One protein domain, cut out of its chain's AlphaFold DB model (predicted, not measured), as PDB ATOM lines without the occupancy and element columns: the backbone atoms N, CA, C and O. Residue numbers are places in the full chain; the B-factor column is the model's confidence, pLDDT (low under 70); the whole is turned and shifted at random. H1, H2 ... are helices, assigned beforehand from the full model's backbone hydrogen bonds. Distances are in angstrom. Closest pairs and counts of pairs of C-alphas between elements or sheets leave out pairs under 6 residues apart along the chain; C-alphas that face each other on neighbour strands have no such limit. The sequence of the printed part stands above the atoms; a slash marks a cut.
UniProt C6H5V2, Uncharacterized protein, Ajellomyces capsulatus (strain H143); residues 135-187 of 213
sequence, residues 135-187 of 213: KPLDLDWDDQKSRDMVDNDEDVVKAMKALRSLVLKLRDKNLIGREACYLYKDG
ATOM      1  N   LYS A 135     -18.542  30.996  -5.719       73.44
ATOM      2  CA  LYS A 135     -19.843  31.334  -6.309       73.44
ATOM      3  C   LYS A 135     -20.488  30.183  -7.088       73.44
ATOM      4  O   LYS A 135     -21.658  29.930  -6.837       73.44
ATOM      5  N   PRO A 136     -19.788  29.438  -7.967       72.81
ATOM      6  CA  PRO A 136     -20.433  28.352  -8.708       72.81
ATOM      7  C   PRO A 136     -21.018  27.232  -7.833       72.81
ATOM      8  O   PRO A 136     -21.944  26.550  -8.257       72.81
ATOM      9  N   LEU A 137     -20.496  27.036  -6.620       72.94
ATOM     10  CA  LEU A 137     -21.006  26.041  -5.672       72.94
ATOM     11  C   LEU A 137     -22.197  26.567  -4.857       72.94
ATOM     12  O   LEU A 137     -23.024  25.772  -4.411       72.94
ATOM     13  N   ASP A 138     -22.298  27.888  -4.706       76.81
ATOM     14  CA  ASP A 138     -23.361  28.560  -3.951       76.81
ATOM     15  C   ASP A 138     -24.574  28.936  -4.823       76.81
ATOM     16  O   ASP A 138     -25.653  29.211  -4.298       76.81
ATOM     17  N   LEU A 139     -24.413  28.951  -6.151       81.31
ATOM     18  CA  LEU A 139     -25.476  29.305  -7.095       81.31
ATOM     19  C   LEU A 139     -26.619  28.278  -7.124       81.31
ATOM     20  O   LEU A 139     -26.423  27.061  -6.999       81.31
ATOM     21  N   ASP A 140     -27.828  28.790  -7.354       84.25
ATOM     22  CA  ASP A 140     -28.966  27.971  -7.746       84.25
ATOM     23  C   ASP A 140     -28.887  27.646  -9.239       84.25
ATOM     24  O   ASP A 140     -28.982  28.533 -10.083       84.25
ATOM     25  N   TRP A 141     -28.663  26.374  -9.563       84.62
ATOM     26  CA  TRP A 141     -28.533  25.893 -10.939       84.62
ATOM     27  C   TRP A 141     -29.889  25.594 -11.594       84.62
ATOM     28  O   TRP A 141     -29.920  25.194 -12.760       84.62
ATOM     29  N   ASP A 142     -30.999  25.764 -10.869       84.69
ATOM     30  CA  ASP A 142     -32.346  25.802 -11.445       84.69
ATOM     31  C   ASP A 142     -32.674  27.182 -12.053       84.69
ATOM     32  O   ASP A 142     -33.462  27.267 -12.997       84.69
ATOM     33  N   ASP A 143     -32.000  28.248 -11.604       89.88
ATOM     34  CA  ASP A 143     -32.194  29.603 -12.125       89.88
ATOM     35  C   ASP A 143     -31.624  29.783 -13.538       89.88
ATOM     36  O   ASP A 143     -30.455  29.482 -13.811       89.88
ATOM     37  N   GLN A 144     -32.403  30.420 -14.420       85.88
ATOM     38  CA  GLN A 144     -31.995  30.703 -15.803       85.88
ATOM     39  C   GLN A 144     -30.674  31.488 -15.879       85.88
ATOM     40  O   GLN A 144     -29.815  31.177 -16.696       85.88
ATOM     41  N   LYS A 145     -30.451  32.436 -14.957       83.19
ATOM     42  CA  LYS A 145     -29.208  33.225 -14.889       83.19
ATOM     43  C   LYS A 145     -27.962  32.365 -14.666       83.19
ATOM     44  O   LYS A 145     -26.896  32.704 -15.176       83.19
ATOM     45  N   SER A 146     -28.082  31.287 -13.894       82.69
ATOM     46  CA  SER A 146     -26.981  30.355 -13.635       82.69
ATOM     47  C   SER A 146     -26.763  29.439 -14.832       82.69
ATOM     48  O   SER A 146     -25.622  29.208 -15.228       82.69
ATOM     49  N   ARG A 147     -27.847  28.979 -15.469       83.56
ATOM     50  CA  ARG A 147     -27.780  28.167 -16.694       83.56
ATOM     51  C   ARG A 147     -27.145  28.942 -17.853       83.56
ATOM     52  O   ARG A 147     -26.316  28.394 -18.572       83.56
ATOM     53  N   ASP A 148     -27.409  30.242 -17.960       83.19
ATOM     54  CA  ASP A 148     -26.789  31.118 -18.959       83.19
ATOM     55  C   ASP A 148     -25.261  31.260 -18.777       83.19
ATOM     56  O   ASP A 148     -24.549  31.556 -19.736       83.19
ATOM     57  N   MET A 149     -24.709  31.014 -17.577       78.00
ATOM     58  CA  MET A 149     -23.249  31.018 -17.357       78.00
ATOM     59  C   MET A 149     -22.531  29.828 -18.007       78.00
ATOM     60  O   MET A 149     -21.306  29.861 -18.155       78.00
ATOM     61  N   VAL A 150     -23.284  28.788 -18.362       80.81
ATOM     62  CA  VAL A 150     -22.806  27.558 -19.004       80.81
ATOM     63  C   VAL A 150     -23.525  27.312 -20.333       80.81
ATOM     64  O   VAL A 150     -23.592  26.183 -20.792       80.81
ATOM     65  N   ASP A 151     -24.077  28.367 -20.943       83.44
ATOM     66  CA  ASP A 151     -24.812  28.315 -22.215       83.44
ATOM     67  C   ASP A 151     -25.959  27.288 -22.245       83.44
ATOM     68  O   ASP A 151     -26.278  26.735 -23.294       83.44
ATOM     69  N   ASN A 152     -26.607  27.053 -21.100       83.75
ATOM     70  CA  ASN A 152     -27.663  26.050 -20.936       83.75
ATOM     71  C   ASN A 152     -27.218  24.613 -21.277       83.75
ATOM     72  O   ASN A 152     -28.046  23.781 -21.638       83.75
ATOM     73  N   ASP A 153     -25.924  24.308 -21.128       86.62
ATOM     74  CA  ASP A 153     -25.410  22.943 -21.225       86.62
ATOM     75  C   ASP A 153     -25.979  22.076 -20.086       86.62
ATOM     76  O   ASP A 153     -25.647  22.245 -18.906       86.62
ATOM     77  N   GLU A 154     -26.871  21.152 -20.443       87.38
ATOM     78  CA  GLU A 154     -27.590  20.309 -19.485       87.38
ATOM     79  C   GLU A 154     -26.666  19.344 -18.729       87.38
ATOM     80  O   GLU A 154     -26.916  19.053 -17.554       87.38
ATOM     81  N   ASP A 155     -25.582  18.878 -19.356       86.31
ATOM     82  CA  ASP A 155     -24.633  17.963 -18.718       86.31
ATOM     83  C   ASP A 155     -23.849  18.695 -17.627       86.31
ATOM     84  O   ASP A 155     -23.715  18.197 -16.502       86.31
ATOM     85  N   VAL A 156     -23.406  19.921 -17.919       83.00
ATOM     86  CA  VAL A 156     -22.716  20.777 -16.945       83.00
ATOM     87  C   VAL A 156     -23.655  21.165 -15.802       83.00
ATOM     88  O   VAL A 156     -23.273  21.058 -14.634       83.00
ATOM     89  N   VAL A 157     -24.900  21.555 -16.097       86.38
ATOM     90  CA  VAL A 157     -25.903  21.895 -15.070       86.38
ATOM     91  C   VAL A 157     -26.173  20.699 -14.153       86.38
ATOM     92  O   VAL A 157     -26.172  20.838 -12.925       86.38
ATOM     93  N   LYS A 158     -26.358  19.502 -14.720       87.88
ATOM     94  CA  LYS A 158     -26.580  18.270 -13.952       87.88
ATOM     95  C   LYS A 158     -25.378  17.926 -13.072       87.88
ATOM     96  O   LYS A 158     -25.559  17.592 -11.898       87.88
ATOM     97  N   ALA A 159     -24.164  18.040 -13.611       84.25
ATOM     98  CA  ALA A 159     -22.934  17.814 -12.861       84.25
ATOM     99  C   ALA A 159     -22.792  18.801 -11.692       84.25
ATOM    100  O   ALA A 159     -22.491  18.384 -10.574       84.25
ATOM    101  N   MET A 160     -23.084  20.087 -11.908       84.56
ATOM    102  CA  MET A 160     -23.013  21.108 -10.858       84.56
ATOM    103  C   MET A 160     -24.040  20.887  -9.745       84.56
ATOM    104  O   MET A 160     -23.700  21.016  -8.567       84.56
ATOM    105  N   LYS A 161     -25.269  20.470 -10.079       86.69
ATOM    106  CA  LYS A 161     -26.277  20.076  -9.077       86.69
ATOM    107  C   LYS A 161     -25.811  18.881  -8.242       86.69
ATOM    108  O   LYS A 161     -25.934  18.899  -7.015       86.69
ATOM    109  N   ALA A 162     -25.235  17.864  -8.887       86.38
ATOM    110  CA  ALA A 162     -24.683  16.701  -8.196       86.38
ATOM    111  C   ALA A 162     -23.510  17.084  -7.277       86.38
ATOM    112  O   ALA A 162     -23.474  16.667  -6.118       86.38
ATOM    113  N   LEU A 163     -22.598  17.932  -7.763       83.62
ATOM    114  CA  LEU A 163     -21.455  18.433  -7.005       83.62
ATOM    115  C   LEU A 163     -21.904  19.242  -5.783       83.62
ATOM    116  O   LEU A 163     -21.435  18.987  -4.677       83.62
ATOM    117  N   ARG A 164     -22.865  20.161  -5.949       84.56
ATOM    118  CA  ARG A 164     -23.439  20.939  -4.841       84.56
ATOM    119  C   ARG A 164     -24.081  20.029  -3.794       84.56
ATOM    120  O   ARG A 164     -23.813  20.189  -2.605       84.56
ATOM    121  N   SER A 165     -24.871  19.038  -4.217       85.12
ATOM    122  CA  SER A 165     -25.470  18.056  -3.302       85.12
ATOM    123  C   SER A 165     -24.411  17.270  -2.525       85.12
ATOM    124  O   SER A 165     -24.562  17.052  -1.323       85.12
ATOM    125  N   LEU A 166     -23.322  16.869  -3.187       83.81
ATOM    126  CA  LEU A 166     -22.209  16.175  -2.543       83.81
ATOM    127  C   LEU A 166     -21.505  17.067  -1.515       83.81
ATOM    128  O   LEU A 166     -21.293  16.634  -0.386       83.81
ATOM    129  N   VAL A 167     -21.180  18.310  -1.879       81.31
ATOM    130  CA  VAL A 167     -20.515  19.267  -0.982       81.31
ATOM    131  C   VAL A 167     -21.367  19.542   0.254       81.31
ATOM    132  O   VAL A 167     -20.833  19.514   1.360       81.31
ATOM    133  N   LEU A 168     -22.680  19.744   0.097       82.69
ATOM    134  CA  LEU A 168     -23.597  19.931   1.226       82.69
ATOM    135  C   LEU A 168     -23.600  18.708   2.152       82.69
ATOM    136  O   LEU A 168     -23.338  18.847   3.340       82.69
ATOM    137  N   LYS A 169     -23.760  17.496   1.601       84.69
ATOM    138  CA  LYS A 169     -23.723  16.249   2.387       84.69
ATOM    139  C   LYS A 169     -22.413  16.053   3.145       84.69
ATOM    140  O   LYS A 169     -22.415  15.493   4.236       84.69
ATOM    141  N   LEU A 170     -21.288  16.420   2.538       80.06
ATOM    142  CA  LEU A 170     -19.978  16.282   3.165       80.06
ATOM    143  C   LEU A 170     -19.740  17.361   4.229       80.06
ATOM    144  O   LEU A 170     -19.135  17.059   5.255       80.06
ATOM    145  N   ARG A 171     -20.244  18.584   4.017       80.31
ATOM    146  CA  ARG A 171     -20.225  19.660   5.016       80.31
ATOM    147  C   ARG A 171     -21.083  19.299   6.230       80.31
ATOM    148  O   ARG A 171     -20.595  19.428   7.339       80.31
ATOM    149  N   ASP A 172     -22.279  18.748   6.023       82.69
ATOM    150  CA  ASP A 172     -23.159  18.273   7.106       82.69
ATOM    151  C   ASP A 172     -22.511  17.171   7.962       82.69
ATOM    152  O   ASP A 172     -22.860  16.985   9.124       82.69
ATOM    153  N   LYS A 173     -21.569  16.419   7.380       80.00
ATOM    154  CA  LYS A 173     -20.809  15.358   8.056       80.00
ATOM    155  C   LYS A 173     -19.453  15.826   8.595       80.00
ATOM    156  O   LYS A 173     -18.689  14.980   9.051       80.00
ATOM    157  N   ASN A 174     -19.124  17.117   8.505       73.56
ATOM    158  CA  ASN A 174     -17.822  17.675   8.898       73.56
ATOM    159  C   ASN A 174     -16.617  17.003   8.194       73.56
ATOM    160  O   ASN A 174     -15.509  16.944   8.717       73.56
ATOM    161  N   LEU A 175     -16.827  16.488   6.973       68.12
ATOM    162  CA  LEU A 175     -15.805  15.797   6.169       68.12
ATOM    163  C   LEU A 175     -15.080  16.723   5.181       68.12
ATOM    164  O   LEU A 175     -14.229  16.269   4.420       68.12
ATOM    165  N   ILE A 176     -15.426  18.011   5.151       65.62
ATOM    166  CA  ILE A 176     -14.783  19.024   4.307       65.62
ATOM    167  C   ILE A 176     -14.158  20.097   5.195       65.62
ATOM    168  O   ILE A 176     -14.785  20.588   6.127       65.62
ATOM    169  N   GLY A 177     -12.951  20.529   4.831       60.34
ATOM    170  CA  GLY A 177     -12.246  21.627   5.487       60.34
ATOM    171  C   GLY A 177     -11.239  21.152   6.529       60.34
ATOM    172  O   GLY A 177     -10.811  19.999   6.523       60.34
ATOM    173  N   ARG A 178     -10.837  22.062   7.424       51.66
ATOM    174  CA  ARG A 178      -9.842  21.786   8.478       51.66
ATOM    175  C   ARG A 178     -10.312  20.741   9.491       51.66
ATOM    176  O   ARG A 178      -9.498  20.266  10.259       51.66
ATOM    177  N   GLU A 179     -11.583  20.360   9.481       53.28
ATOM    178  CA  GLU A 179     -12.108  19.349  10.398       53.28
ATOM    179  C   GLU A 179     -11.772  17.914   9.964       53.28
ATOM    180  O   GLU A 179     -11.594  17.035  10.805       53.28
ATOM    181  N   ALA A 180     -11.553  17.688   8.663       52.53
ATOM    182  CA  ALA A 180     -11.159  16.384   8.137       52.53
ATOM    183  C   ALA A 180      -9.772  15.936   8.633       52.53
ATOM    184  O   ALA A 180      -9.528  14.738   8.770       52.53
ATOM    185  N   CYS A 181      -8.865  16.873   8.950       53.03
ATOM    186  CA  CYS A 181      -7.552  16.508   9.485       53.03
ATOM    187  C   CYS A 181      -7.635  15.923  10.904       53.03
ATOM    188  O   CYS A 181      -6.789  15.104  11.252       53.03
ATOM    189  N   TYR A 182      -8.670  16.258  11.685       59.19
ATOM    190  CA  TYR A 182      -8.914  15.647  12.998       59.19
ATOM    191  C   TYR A 182      -9.461  14.217  12.893       59.19
ATOM    192  O   TYR A 182      -9.374  13.451  13.849       59.19
ATOM    193  N   LEU A 183     -10.003  13.839  11.733       62.25
ATOM    194  CA  LEU A 183     -10.503  12.488  11.468       62.25
ATOM    195  C   LEU A 183      -9.410  11.546  10.947       62.25
ATOM    196  O   LEU A 183      -9.604  10.329  10.936       62.25
ATOM    197  N   TYR A 184      -8.259  12.088  10.535       60.44
ATOM    198  CA  TYR A 184      -7.126  11.295  10.079       60.44
ATOM    199  C   TYR A 184      -6.477  10.546  11.248       60.44
ATOM    200  O   TYR A 184      -5.991  11.152  12.204       60.44
ATOM    201  N   LYS A 185      -6.408   9.216  11.144       67.50
ATOM    202  CA  LYS A 185      -5.665   8.360  12.074       67.50
ATOM    203  C   LYS A 185      -4.469   7.745  11.375       67.50
ATOM    204  O   LYS A 185      -4.604   7.104  10.329       67.50
ATOM    205  N   ASP A 186      -3.299   7.927  11.977       55.72
ATOM    206  CA  ASP A 186      -2.073   7.394  11.413       55.72
ATOM    207  C   ASP A 186      -2.083   5.860  11.385       55.72
ATOM    208  O   ASP A 186      -2.446   5.213  12.364       55.72
ATOM    209  N   GLY A 187      -1.726   5.278  10.238       59.81
ATOM    210  CA  GLY A 187      -1.726   3.825  10.032       59.81
ATOM    211  C   GLY A 187      -3.088   3.186   9.722       59.81
ATOM    212  O   GLY A 187      -3.111   2.005   9.378       59.81
TER     213      GLY A 187
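This is residues 135 to 187 of the 213 residues of an uncharacterized protein of Ajellomyces capsulatus (strain H143) (UniProt C6H5V2). A long helix, H3, and an arm of residues 173 to 187 that holds H4 and runs on past its last residues together make the length of a rod; the short helix H1 packs on the middle of H3, at residues 160 to 164, and H2 stands crosswise at the corner where H3 begins. The printed part has 53 residues with four named helices, H1 to H4 in that order, and no named strand: all helix. It is only just loose, close to extended, with a radius of gyration of the C-alphas of 14.8 A and spans of 46 by 17 by 13 A.

H1 is residues 135 to 138, beginning at C-alpha 135 (-19.843, 31.334, -6.309). H2 is residues 144 to 150, 10.2 A long. H3 is residues 154 to 172, 27.0 A long. H4 is residues 180 to 183, ending at C-alpha 183 (-10.503, 12.488, 11.468).

H1 touches H3 at residues 160 to 164 alone; the closest C-alphas, of Leu 137 and Arg 164, are 5.7 A apart. H2 and H3 only just touch, with 3 pairs of C-alphas within 8 A, and only at the corner, about perpendicular at 77 degrees; the closest C-alphas are Arg 147 and Val 157, 6.7 A. H4 is apart from H1, H2 and H3. Every O i to N i+4 pair is within hydrogen-bond range in H3, but 1 of 3 in H2, which has 3 of 4 O i to N i+3 pairs within range; H1 and H4 are too short for an i+4 pair.

The C-alphas farthest apart, of Gln 144 and Gly 187, are 48.0 A apart. The printed part has no cut and no long link. Residues 175 to 187 are under pLDDT 70.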